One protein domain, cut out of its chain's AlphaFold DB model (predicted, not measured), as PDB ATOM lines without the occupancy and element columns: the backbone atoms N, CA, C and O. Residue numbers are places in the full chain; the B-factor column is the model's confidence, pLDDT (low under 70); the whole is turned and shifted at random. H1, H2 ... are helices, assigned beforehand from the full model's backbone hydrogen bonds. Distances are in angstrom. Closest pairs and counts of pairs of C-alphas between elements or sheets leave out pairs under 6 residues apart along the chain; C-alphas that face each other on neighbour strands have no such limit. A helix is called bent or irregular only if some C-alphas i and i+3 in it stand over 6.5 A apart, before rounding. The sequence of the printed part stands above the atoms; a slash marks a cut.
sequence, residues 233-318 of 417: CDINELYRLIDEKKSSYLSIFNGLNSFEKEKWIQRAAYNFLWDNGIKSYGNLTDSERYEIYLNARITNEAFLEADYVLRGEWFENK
ATOM      1  N   CYS A 233     -12.746  -6.169 -54.590       82.56
ATOM      2  CA  CYS A 233     -13.533  -7.138 -53.841       82.56
ATOM      3  C   CYS A 233     -14.767  -6.477 -53.201       82.56
ATOM      4  O   CYS A 233     -14.973  -5.265 -53.294       82.56
ATOM      5  N   ASP A 234     -15.611  -7.295 -52.575       89.19
ATOM      6  CA  ASP A 234     -16.746  -6.812 -51.789       89.19
ATOM      7  C   ASP A 234     -16.248  -6.110 -50.512       89.19
ATOM      8  O   ASP A 234     -15.356  -6.608 -49.828       89.19
ATOM      9  N   ILE A 235     -16.855  -4.973 -50.155       89.31
ATOM     10  CA  ILE A 235     -16.472  -4.180 -48.976       89.31
ATOM     11  C   ILE A 235     -16.536  -4.974 -47.656       89.31
ATOM     12  O   ILE A 235     -15.841  -4.648 -46.697       89.31
ATOM     13  N   ASN A 236     -17.331  -6.045 -47.594       93.19
ATOM     14  CA  ASN A 236     -17.382  -6.936 -46.437       93.19
ATOM     15  C   ASN A 236     -16.056  -7.669 -46.193       93.19
ATOM     16  O   ASN A 236     -15.755  -8.004 -45.048       93.19
ATOM     17  N   GLU A 237     -15.241  -7.880 -47.230       94.94
ATOM     18  CA  GLU A 237     -13.909  -8.468 -47.081       94.94
ATOM     19  C   GLU A 237     -12.957  -7.523 -46.340       94.94
ATOM     20  O   GLU A 237     -12.224  -7.955 -45.449       94.94
ATOM     21  N   LEU A 238     -13.033  -6.218 -46.626       94.50
ATOM     22  CA  LEU A 238     -12.323  -5.202 -45.850       94.50
ATOM     23  C   LEU A 238     -12.743  -5.262 -44.375       94.50
ATOM     24  O   LEU A 238     -11.884  -5.308 -43.499       94.50
ATOM     25  N   TYR A 239     -14.048  -5.298 -44.082       95.25
ATOM     26  CA  TYR A 239     -14.525  -5.361 -42.695       95.25
ATOM     27  C   TYR A 239     -14.084  -6.637 -41.971       95.25
ATOM     28  O   TYR A 239     -13.677  -6.558 -40.812       95.25
ATOM     29  N   ARG A 240     -14.072  -7.788 -42.655       97.12
ATOM     30  CA  ARG A 240     -13.532  -9.040 -42.107       97.12
ATOM     31  C   ARG A 240     -12.057  -8.889 -41.721       97.12
ATOM     32  O   ARG A 240     -11.689  -9.225 -40.597       97.12
ATOM     33  N   LEU A 241     -11.227  -8.356 -42.622       96.25
ATOM     34  CA  LEU A 241      -9.796  -8.137 -42.369       96.25
ATOM     35  C   LEU A 241      -9.548  -7.138 -41.235       96.25
ATOM     36  O   LEU A 241      -8.626  -7.326 -40.441       96.25
ATOM     37  N   ILE A 242     -10.369  -6.090 -41.138       96.31
ATOM     38  CA  ILE A 242     -10.326  -5.146 -40.019       96.31
ATOM     39  C   ILE A 242     -10.567  -5.897 -38.712       96.31
ATOM     40  O   ILE A 242      -9.726  -5.830 -37.816       96.31
ATOM     41  N   ASP A 243     -11.670  -6.638 -38.605       97.38
ATOM     42  CA  ASP A 243     -12.044  -7.340 -37.376       97.38
ATOM     43  C   ASP A 243     -10.982  -8.355 -36.929       97.38
ATOM     44  O   ASP A 243     -10.671  -8.432 -35.736       97.38
ATOM     45  N   GLU A 244     -10.344  -9.057 -37.870       97.38
ATOM     46  CA  GLU A 244      -9.227  -9.973 -37.594       97.38
ATOM     47  C   GLU A 244      -8.013  -9.279 -36.968       97.38
ATOM     48  O   GLU A 244      -7.308  -9.875 -36.150       97.38
ATOM     49  N   LYS A 245      -7.772  -8.011 -37.312       95.94
ATOM     50  CA  LYS A 245      -6.621  -7.234 -36.831       95.94
ATOM     51  C   LYS A 245      -6.901  -6.466 -35.537       95.94
ATOM     52  O   LYS A 245      -5.958  -6.086 -34.838       95.94
ATOM     53  N   LYS A 246      -8.171  -6.251 -35.165       96.00
ATOM     54  CA  LYS A 246      -8.543  -5.435 -33.989       96.00
ATOM     55  C   LYS A 246      -7.936  -5.945 -32.682       96.00
ATOM     56  O   LYS A 246      -7.502  -5.133 -31.869       96.00
ATOM     57  N   SER A 247      -7.878  -7.262 -32.470       96.12
ATOM     58  CA  SER A 247      -7.302  -7.843 -31.245       96.12
ATOM     59  C   SER A 247      -5.811  -7.517 -31.099       96.12
ATOM     60  O   SER A 247      -5.368  -7.126 -30.017       96.12
ATOM     61  N   SER A 248      -5.052  -7.595 -32.193       94.88
ATOM     62  CA  SER A 248      -3.630  -7.243 -32.238       94.88
ATOM     63  C   SER A 248      -3.414  -5.769 -31.902       94.88
ATOM     64  O   SER A 248      -2.596  -5.445 -31.041       94.88
ATOM     65  N   TYR A 249      -4.202  -4.868 -32.495       94.12
ATOM     66  CA  TYR A 249      -4.108  -3.436 -32.200       94.12
ATOM     67  C   TYR A 249      -4.557  -3.077 -30.783       94.12
ATOM     68  O   TYR A 249      -3.969  -2.186 -30.170       94.12
ATOM     69  N   LEU A 250      -5.534  -3.789 -30.218       96.31
ATOM     70  CA  LEU A 250      -5.890  -3.638 -28.808       96.31
ATOM     71  C   LEU A 250      -4.731  -4.067 -27.894       96.31
ATOM     72  O   LEU A 250      -4.433  -3.383 -26.917       96.31
ATOM     73  N   SER A 251      -4.036  -5.159 -28.227       96.25
ATOM     74  CA  SER A 251      -2.832  -5.583 -27.501       96.25
ATOM     75  C   SER A 251      -1.716  -4.538 -27.591       96.25
ATOM     76  O   SER A 251      -1.097  -4.228 -26.572       96.25
ATOM     77  N   ILE A 252      -1.488  -3.959 -28.777       94.19
ATOM     78  CA  ILE A 252      -0.532  -2.857 -28.969       94.19
ATOM     79  C   ILE A 252      -0.920  -1.680 -28.078       94.19
ATOM     80  O   ILE A 252      -0.098  -1.227 -27.286       94.19
ATOM     81  N   PHE A 253      -2.178  -1.232 -28.148       94.62
ATOM     82  CA  PHE A 253      -2.677  -0.128 -27.333       94.62
ATOM     83  C   PHE A 253      -2.468  -0.385 -25.843       94.62
ATOM     84  O   PHE A 253      -1.989   0.493 -25.133       94.62
ATOM     85  N   ASN A 254      -2.759  -1.593 -25.359       96.50
ATOM     86  CA  ASN A 254      -2.576  -1.953 -23.956       96.50
ATOM     87  C   ASN A 254      -1.109  -1.899 -23.507       96.50
ATOM     88  O   ASN A 254      -0.862  -1.545 -22.351       96.50
ATOM     89  N   GLY A 255      -0.167  -2.181 -24.411       95.56
ATOM     90  CA  GLY A 255       1.274  -2.066 -24.177       95.56
ATOM     91  C   GLY A 255       1.825  -0.635 -24.212       95.56
ATOM     92  O   GLY A 255       2.932  -0.412 -23.727       95.56
ATOM     93  N   LEU A 256       1.071   0.337 -24.738       93.44
ATOM     94  CA  LEU A 256       1.481   1.744 -24.765       93.44
ATOM     95  C   LEU A 256       1.535   2.350 -23.356       93.44
ATOM     96  O   LEU A 256       0.760   1.989 -22.458       93.44
ATOM     97  N   ASN A 257       2.409   3.342 -23.179       95.06
ATOM     98  CA  ASN A 257       2.426   4.136 -21.951       95.06
ATOM     99  C   ASN A 257       1.200   5.073 -21.869       95.06
ATOM    100  O   ASN A 257       0.458   5.253 -22.836       95.06
ATOM    101  N   SER A 258       0.960   5.671 -20.698       95.25
ATOM    102  CA  SER A 258      -0.219   6.518 -20.458       95.25
ATOM    103  C   SER A 258      -0.306   7.717 -21.405       95.25
ATOM    104  O   SER A 258      -1.387   8.009 -21.912       95.25
ATOM    105  N   PHE A 259       0.822   8.370 -21.689       93.00
ATOM    106  CA  PHE A 259       0.889   9.517 -22.592       93.00
ATOM    107  C   PHE A 259       0.500   9.140 -24.030       93.00
ATOM    108  O   PHE A 259      -0.279   9.834 -24.682       93.00
ATOM    109  N   GLU A 260       0.998   8.009 -24.528       91.31
ATOM    110  CA  GLU A 260       0.663   7.508 -25.862       91.31
ATOM    111  C   GLU A 260      -0.801   7.073 -25.965       91.31
ATOM    112  O   GLU A 260      -1.471   7.428 -26.938       91.31
ATOM    113  N   LYS A 261      -1.322   6.371 -24.947       94.44
ATOM    114  CA  LYS A 261      -2.747   6.010 -24.861       94.44
ATOM    115  C   LYS A 261      -3.629   7.248 -24.914       94.44
ATOM    116  O   LYS A 261      -4.579   7.296 -25.691       94.44
ATOM    117  N   GLU A 262      -3.297   8.270 -24.131       94.81
ATOM    118  CA  GLU A 262      -4.047   9.521 -24.115       94.81
ATOM    119  C   GLU A 262      -4.016  10.212 -25.483       94.81
ATOM    120  O   GLU A 262      -5.066  10.580 -26.006       94.81
ATOM    121  N   LYS A 263      -2.847  10.296 -26.129       91.19
ATOM    122  CA  LYS A 263      -2.719  10.862 -27.481       91.19
ATOM    123  C   LYS A 263      -3.591  10.129 -28.506       91.19
ATOM    124  O   LYS A 263      -4.178  10.763 -29.384       91.19
ATOM    125  N   TRP A 264      -3.680   8.802 -28.422       91.50
ATOM    126  CA  TRP A 264      -4.535   7.992 -29.293       91.50
ATOM    127  C   TRP A 264      -6.019   8.297 -29.089       91.50
ATOM    128  O   TRP A 264      -6.741   8.521 -30.062       91.50
ATOM    129  N   ILE A 265      -6.453   8.352 -27.830       95.69
ATOM    130  CA  ILE A 265      -7.844   8.628 -27.471       95.69
ATOM    131  C   ILE A 265      -8.231  10.060 -27.836       95.69
ATOM    132  O   ILE A 265      -9.276  10.260 -28.446       95.69
ATOM    133  N   GLN A 266      -7.375  11.048 -27.567       93.00
ATOM    134  CA  GLN A 266      -7.613  12.444 -27.946       93.00
ATOM    135  C   GLN A 266      -7.789  12.613 -29.463       93.00
ATOM    136  O   GLN A 266      -8.643  13.378 -29.902       93.00
ATOM    137  N   ARG A 267      -7.023  11.877 -30.281       88.69
ATOM    138  CA  ARG A 267      -7.169  11.900 -31.748       88.69
ATOM    139  C   ARG A 267      -8.507  11.331 -32.208       88.69
ATOM    140  O   ARG A 267      -9.154  11.934 -33.060       88.69
ATOM    141  N   ALA A 268      -8.922  10.191 -31.657       93.44
ATOM    142  CA  ALA A 268     -10.238   9.634 -31.957       93.44
ATOM    143  C   ALA A 268     -11.347  10.587 -31.500       93.44
ATOM    144  O   ALA A 268     -12.234  10.901 -32.285       93.44
ATOM    145  N   ALA A 269     -11.232  11.138 -30.291       93.62
ATOM    146  CA  ALA A 269     -12.177  12.109 -29.754       93.62
ATOM    147  C   ALA A 269     -12.315  13.360 -30.625       93.62
ATOM    148  O   ALA A 269     -13.424  13.851 -30.817       93.62
ATOM    149  N   TYR A 270     -11.211  13.855 -31.187       91.12
ATOM    150  CA  TYR A 270     -11.237  14.994 -32.099       91.12
ATOM    151  C   TYR A 270     -11.999  14.691 -33.398       91.12
ATOM    152  O   TYR A 270     -12.715  15.551 -33.899       91.12
ATOM    153  N   ASN A 271     -11.872  13.483 -33.949       91.81
ATOM    154  CA  ASN A 271     -12.503  13.138 -35.226       91.81
ATOM    155  C   ASN A 271     -13.940  12.618 -35.083       91.81
ATOM    156  O   ASN A 271     -14.693  12.666 -36.054       91.81
ATOM    157  N   PHE A 272     -14.331  12.149 -33.897       94.94
ATOM    158  CA  PHE A 272     -15.617  11.495 -33.669       94.94
ATOM    159  C   PHE A 272     -16.802  12.470 -33.687       94.94
ATOM    160  O   PHE A 272     -16.855  13.416 -32.903       94.94
ATOM    161  N   LEU A 273     -17.785  12.209 -34.549       94.44
ATOM    162  CA  LEU A 273     -19.003  13.006 -34.651       94.44
ATOM    163  C   LEU A 273     -20.051  12.516 -33.646       94.44
ATOM    164  O   LEU A 273     -20.660  11.466 -33.835       94.44
ATOM    165  N   TRP A 274     -20.279  13.282 -32.582       91.38
ATOM    166  CA  TRP A 274     -21.240  12.927 -31.531       91.38
ATOM    167  C   TRP A 274     -22.697  13.171 -31.927       91.38
ATOM    168  O   TRP A 274     -23.548  12.293 -31.761       91.38
ATOM    169  N   ASP A 275     -22.965  14.352 -32.476       86.94
ATOM    170  CA  ASP A 275     -24.307  14.804 -32.822       86.94
ATOM    171  C   ASP A 275     -24.548  14.664 -34.323       86.94
ATOM    172  O   ASP A 275     -23.686  14.989 -35.136       86.94
ATOM    173  N   ASN A 276     -25.740  14.200 -34.707       88.00
ATOM    174  CA  ASN A 276     -26.112  13.968 -36.112       88.00
ATOM    175  C   ASN A 276     -25.174  12.994 -36.862       88.00
ATOM    176  O   ASN A 276     -25.044  13.069 -38.088       88.00
ATOM    177  N   GLY A 277     -24.520  12.092 -36.124       93.25
ATOM    178  CA  GLY A 277     -23.736  10.992 -36.677       93.25
ATOM    179  C   GLY A 277     -24.586   9.797 -37.122       93.25
ATOM    180  O   GLY A 277     -25.816   9.852 -37.102       93.25
ATOM    181  N   ILE A 278     -23.932   8.697 -37.514       94.56
ATOM    182  CA  ILE A 278     -24.604   7.433 -37.893       94.56
ATOM    183  C   ILE A 278     -25.465   6.927 -36.733       94.56
ATOM    184  O   ILE A 278     -26.608   6.508 -36.916       94.56
ATOM    185  N   LYS A 279     -24.903   6.974 -35.524       93.38
ATOM    186  CA  LYS A 279     -25.586   6.691 -34.267       93.38
ATOM    187  C   LYS A 279     -25.630   7.958 -33.427       93.38
ATOM    188  O   LYS A 279     -24.656   8.706 -33.370       93.38
ATOM    189  N   SER A 280     -26.750   8.180 -32.747       88.62
ATOM    190  CA  SER A 280     -26.814   9.179 -31.683       88.62
ATOM    191  C   SER A 280     -26.305   8.547 -30.395       88.62
ATOM    192  O   SER A 280     -26.795   7.495 -29.985       88.62
ATOM    193  N   TYR A 281     -25.329   9.190 -29.765       86.69
ATOM    194  CA  TYR A 281     -24.751   8.735 -28.503       86.69
ATOM    195  C   TYR A 281     -25.053   9.708 -27.349       86.69
ATOM    196  O   TYR A 281     -24.205   9.977 -26.495       86.69
ATOM    197  N   GLY A 282     -26.259  10.287 -27.334       79.69
ATOM    198  CA  GLY A 282     -26.699  11.158 -26.244       79.69
ATOM    199  C   GLY A 282     -26.689  10.441 -24.883       79.69
ATOM    200  O   GLY A 282     -27.050   9.271 -24.798       79.69
ATOM    201  N   ASN A 283     -26.315  11.169 -23.821       83.06
ATOM    202  CA  ASN A 283     -26.328  10.738 -22.408       83.06
ATOM    203  C   ASN A 283     -25.357   9.609 -21.999       83.06
ATOM    204  O   ASN A 283     -25.675   8.839 -21.096       83.06
ATOM    205  N   LEU A 284     -24.172   9.526 -22.605       91.31
ATOM    206  CA  LEU A 284     -23.117   8.605 -22.156       91.31
ATOM    207  C   LEU A 284     -22.233   9.188 -21.045       91.31
ATOM    208  O   LEU A 284     -21.928  10.383 -21.037       91.31
ATOM    209  N   THR A 285     -21.765   8.315 -20.156       94.06
ATOM    210  CA  THR A 285     -20.703   8.584 -19.178       94.06
ATOM    211  C   THR A 285     -19.336   8.725 -19.854       94.06
ATOM    212  O   THR A 285     -19.116   8.228 -20.960       94.06
ATOM    213  N   ASP A 286     -18.369   9.352 -19.179       93.31
ATOM    214  CA  ASP A 286     -17.007   9.498 -19.720       93.31
ATOM    215  C   ASP A 286     -16.321   8.147 -19.977       93.31
ATOM    216  O   ASP A 286     -15.572   8.013 -20.945       93.31
ATOM    217  N   SER A 287     -16.626   7.124 -19.170       95.19
ATOM    218  CA  SER A 287     -16.122   5.763 -19.385       95.19
ATOM    219  C   SER A 287     -16.694   5.141 -20.661       95.19
ATOM    220  O   SER A 287     -15.958   4.523 -21.421       95.19
ATOM    221  N   GLU A 288     -17.987   5.319 -20.936       95.31
ATOM    222  CA  GLU A 288     -18.604   4.814 -22.170       95.31
ATOM    223  C   GLU A 288     -18.075   5.554 -23.404       95.31
ATOM    224  O   GLU A 288     -17.825   4.944 -24.444       95.31
ATOM    225  N   ARG A 289     -17.839   6.868 -23.288       94.75
ATOM    226  CA  ARG A 289     -17.206   7.659 -24.352       94.75
ATOM    227  C   ARG A 289     -15.784   7.188 -24.637       94.75
ATOM    228  O   ARG A 289     -15.404   7.084 -25.800       94.75
ATOM    229  N   TYR A 290     -15.018   6.886 -23.590       95.88
ATOM    230  CA  TYR A 290     -13.666   6.355 -23.718       95.88
ATOM    231  C   TYR A 290     -13.641   5.053 -24.527       95.88
ATOM    232  O   TYR A 290     -12.861   4.946 -25.471       95.88
ATOM    233  N   GLU A 291     -14.533   4.106 -24.226       96.81
ATOM    234  CA  GLU A 291     -14.621   2.834 -24.958       96.81
ATOM    235  C   GLU A 291     -14.982   3.029 -26.437       96.81
ATOM    236  O   GLU A 291     -14.431   2.362 -27.316       96.81
ATOM    237  N   ILE A 292     -15.857   3.991 -26.742       96.31
ATOM    238  CA  ILE A 292     -16.189   4.350 -28.126       96.31
ATOM    239  C   ILE A 292     -14.960   4.892 -28.860       96.31
ATOM    240  O   ILE A 292     -14.667   4.444 -29.970       96.31
ATOM    241  N   TYR A 293     -14.225   5.825 -28.249       96.56
ATOM    242  CA  TYR A 293     -13.004   6.376 -28.837       96.56
ATOM    243  C   TYR A 293     -11.928   5.317 -29.025       96.56
ATOM    244  O   TYR A 293     -11.279   5.284 -30.072       96.56
ATOM    245  N   LEU A 294     -11.755   4.438 -28.037       97.00
ATOM    246  CA  LEU A 294     -10.837   3.315 -28.123       97.00
ATOM    247  C   LEU A 294     -11.212   2.426 -29.308       97.00
ATOM    248  O   LEU A 294     -10.384   2.204 -30.187       97.00
ATOM    249  N   ASN A 295     -12.466   1.984 -29.397       96.81
ATOM    250  CA  ASN A 295     -12.913   1.138 -30.497       96.81
ATOM    251  C   ASN A 295     -12.759   1.824 -31.866       96.81
ATOM    252  O   ASN A 295     -12.275   1.186 -32.802       96.81
ATOM    253  N   ALA A 296     -13.115   3.107 -31.992       95.88
ATOM    254  CA  ALA A 296     -12.920   3.873 -33.225       95.88
ATOM    255  C   ALA A 296     -11.436   3.926 -33.619       95.88
ATOM    256  O   ALA A 296     -11.081   3.657 -34.766       95.88
ATOM    257  N   ARG A 297     -10.551   4.183 -32.648       94.31
ATOM    258  CA  ARG A 297      -9.105   4.238 -32.869       94.31
ATOM    259  C   ARG A 297      -8.524   2.892 -33.294       94.31
ATOM    260  O   ARG A 297      -7.778   2.850 -34.266       94.31
ATOM    261  N   ILE A 298      -8.860   1.816 -32.581       95.44
ATOM    262  CA  ILE A 298      -8.406   0.456 -32.905       95.44
ATOM    263  C   ILE A 298      -8.893   0.048 -34.296       95.44
ATOM    264  O   ILE A 298      -8.123  -0.504 -35.075       95.44
ATOM    265  N   THR A 299     -10.146   0.364 -34.626       95.81
ATOM    266  CA  THR A 299     -10.726   0.069 -35.944       95.81
ATOM    267  C   THR A 299     -10.001   0.835 -37.052       95.81
ATOM    268  O   THR A 299      -9.685   0.243 -38.076       95.81
ATOM    269  N   ASN A 300      -9.666   2.113 -36.840       93.19
ATOM    270  CA  ASN A 300      -8.906   2.900 -37.811       93.19
ATOM    271  C   ASN A 300      -7.501   2.333 -38.065       93.19
ATOM    272  O   ASN A 300      -7.061   2.287 -39.204       93.19
ATOM    273  N   GLU A 301      -6.780   1.908 -37.024       91.06
ATOM    274  CA  GLU A 301      -5.449   1.313 -37.216       91.06
ATOM    275  C   GLU A 301      -5.520  -0.036 -37.936       91.06
ATOM    276  O   GLU A 301      -4.756  -0.274 -38.866       91.06
ATOM    277  N   ALA A 302      -6.487  -0.878 -37.563       93.75
ATOM    278  CA  ALA A 302      -6.761  -2.129 -38.260       93.75
ATOM    279  C   ALA A 302      -7.147  -1.903 -39.732       93.75
ATOM    280  O   ALA A 302      -6.727  -2.670 -40.597       93.75
ATOM    281  N   PHE A 303      -7.902  -0.836 -40.020       94.06
ATOM    282  CA  PHE A 303      -8.231  -0.414 -41.380       94.06
ATOM    283  C   PHE A 303      -6.992  -0.097 -42.200       94.06
ATOM    284  O   PHE A 303      -6.886  -0.640 -43.287       94.06
ATOM    285  N   LEU A 304      -6.050   0.707 -41.701       90.06
ATOM    286  CA  LEU A 304      -4.868   1.090 -42.486       90.06
ATOM    287  C   LEU A 304      -4.067  -0.136 -42.957       90.06
ATOM    288  O   LEU A 304      -3.604  -0.186 -44.094       90.06
ATOM    289  N   GLU A 305      -3.937  -1.155 -42.105       90.06
ATOM    290  CA  GLU A 305      -3.258  -2.397 -42.478       90.06
ATOM    291  C   GLU A 305      -4.109  -3.268 -43.422       90.06
ATOM    292  O   GLU A 305      -3.587  -3.816 -44.391       90.06
ATOM    293  N   ALA A 306      -5.415  -3.403 -43.170       92.81
ATOM    294  CA  ALA A 306      -6.321  -4.153 -44.047       92.81
ATOM    295  C   ALA A 306      -6.434  -3.524 -45.448       92.81
ATOM    296  O   ALA A 306      -6.448  -4.227 -46.456       92.81
ATOM    297  N   ASP A 307      -6.465  -2.198 -45.506       92.06
ATOM    298  CA  ASP A 307      -6.511  -1.403 -46.720       92.06
ATOM    299  C   ASP A 307      -5.262  -1.623 -47.581       92.06
ATOM    300  O   ASP A 307      -5.381  -1.924 -48.770       92.06
ATOM    301  N   TYR A 308      -4.074  -1.609 -46.964       89.50
ATOM    302  CA  TYR A 308      -2.829  -1.925 -47.662       89.50
ATOM    303  C   TYR A 308      -2.792  -3.369 -48.178       89.50
ATOM    304  O   TYR A 308      -2.295  -3.614 -49.272       89.50
ATOM    305  N   VAL A 309      -3.342  -4.336 -47.435       91.00
ATOM    306  CA  VAL A 309      -3.431  -5.730 -47.908       91.00
ATOM    307  C   VAL A 309      -4.255  -5.830 -49.193       91.00
ATOM    308  O   VAL A 309      -3.879  -6.572 -50.097       91.00
ATOM    309  N   LEU A 310      -5.357  -5.085 -49.295       92.62
ATOM    310  CA  LEU A 310      -6.247  -5.146 -50.456       92.62
ATOM    311  C   LEU A 310      -5.770  -4.284 -51.631       92.62
ATOM    312  O   LEU A 310      -5.980  -4.654 -52.783       92.62
ATOM    313  N   ARG A 311      -5.141  -3.135 -51.360       92.25
ATOM    314  CA  ARG A 311      -4.776  -2.133 -52.381       92.25
ATOM    315  C   ARG A 311      -3.274  -1.924 -52.538       92.25
ATOM    316  O   ARG A 311      -2.861  -1.009 -53.247       92.25
ATOM    317  N   GLY A 312      -2.445  -2.761 -51.918       88.19
ATOM    318  CA  GLY A 312      -0.985  -2.650 -51.951       88.19
ATOM    319  C   GLY A 312      -0.441  -2.540 -53.374       88.19
ATOM    320  O   GLY A 312       0.310  -1.616 -53.665       88.19
ATOM    321  N   GLU A 313      -0.921  -3.375 -54.302       90.38
ATOM    322  CA  GLU A 313      -0.521  -3.319 -55.718       90.38
ATOM    323  C   GLU A 313      -0.849  -1.977 -56.388       90.38
ATOM    324  O   GLU A 313      -0.111  -1.500 -57.255       90.38
ATOM    325  N   TRP A 314      -1.947  -1.338 -55.981       91.88
ATOM    326  CA  TRP A 314      -2.339  -0.034 -56.501       91.88
ATOM    327  C   TRP A 314      -1.387   1.072 -56.021       91.88
ATOM    328  O   TRP A 314      -0.961   1.903 -56.830       91.88
ATOM    329  N   PHE A 315      -0.988   1.048 -54.744       87.00
ATOM    330  CA  PHE A 315       0.025   1.958 -54.186       87.00
ATOM    331  C   PHE A 315       1.438   1.668 -54.728       87.00
ATOM    332  O   PHE A 315       2.251   2.578 -54.937       87.00
ATOM    333  N   GLU A 316       1.740   0.397 -54.980       88.81
ATOM    334  CA  GLU A 316       3.015  -0.086 -55.513       88.81
ATOM    335  C   GLU A 316       3.120   0.041 -57.038       88.81
ATOM    336  O   GLU A 316       4.156  -0.292 -57.620       88.81
ATOM    337  N   ASN A 317       2.098   0.602 -57.697       92.62
ATOM    338  CA  ASN A 317       2.141   0.881 -59.123       92.62
ATOM    339  C   ASN A 317       3.408   1.672 -59.491       92.62
ATOM    340  O   ASN A 317       3.702   2.745 -58.952       92.62
ATOM    341  N   LYS A 318       4.150   1.139 -60.465       94.44
ATOM    342  CA  LYS A 318       5.497   1.595 -60.811       94.44
ATOM    343  C   LYS A 318       5.583   3.008 -61.406       94.44
ATOM    344  O   LYS A 318       6.697   3.507 -61.548       94.44
TER     345      LYS A 318
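AT A GLANCE: This is residues 233 to 318 of the 417 residues of an uncharacterized protein of Clostridiales bacterium (UniProt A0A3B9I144). One long helix, H3, is the spine, and H1 and H2 cross it on two sides, the bent H1 on one and H2 on the other, joined to each other by a tight link. The loop from H2 back to H3 sticks out with residues 275 to 280. The printed part has 86 residues with three named helices, in the order H1, H2, H3, and no named strand; its class is all helix. It is loose, with a radius of gyration of the C-alphas of 14.9 A, and spans 47 by 33 by 22 A.

IN THESE COORDINATES: H3, residues 286 to 315, is 39.2 A long, from C-alpha 286 at (-17.007, 9.498, -19.720) to C-alpha 315 at (0.025, 1.958, -54.186). It is irregular, with C-alphas 310 and 313 8.0 A apart, and has a kink of 53 degrees near residue 309. H2, residues 258 to 271, is 20.3 A long. H1, residues 235 to 255, was assigned as one helix by its hydrogen bonds but is bent, with C-alphas 244 and 247 7.0 A apart. Its arms are H1a, residues 235 to 244, 14.7 A, starting at (-16.472, -4.180, -48.976), and H1b, residues 247 to 255, 12.5 A.

HOW THE PARTS SIT: H3 touches H2, H1a and H1b in mostly crossed packing, with no shallow tilt. Residues 264 to 269 of H2 touch H3, about perpendicular at 81 degrees; the closest C-alphas, of Ala 268 and Tyr 293, are 5.3 A apart. H1a touches residues 299 to 310 of H3 at a steep tilt of 62 degrees, opposite ways, closest at the C-alphas of Ile 242 and Ala 302, 5.0 A. H1b touches residues 298 to 302, closest at the C-alphas of Tyr 249 and Ile 298, 5.8 A. H1b and H2 are close but not clearly touching; H1a and H2 are apart. Every O i to N i+4 pair is within hydrogen-bond range in H1a, H1b and H2, and 24 of 26 in H3.

THE WHOLE: The C-alphas farthest apart, of Asn 283 and Lys 318, are 50.7 A apart. The printed part has no cut. The link from H2 to H3, 14 residues, is long. Mean pLDDT of the printed part is 93.0, and no printed residue is under 70.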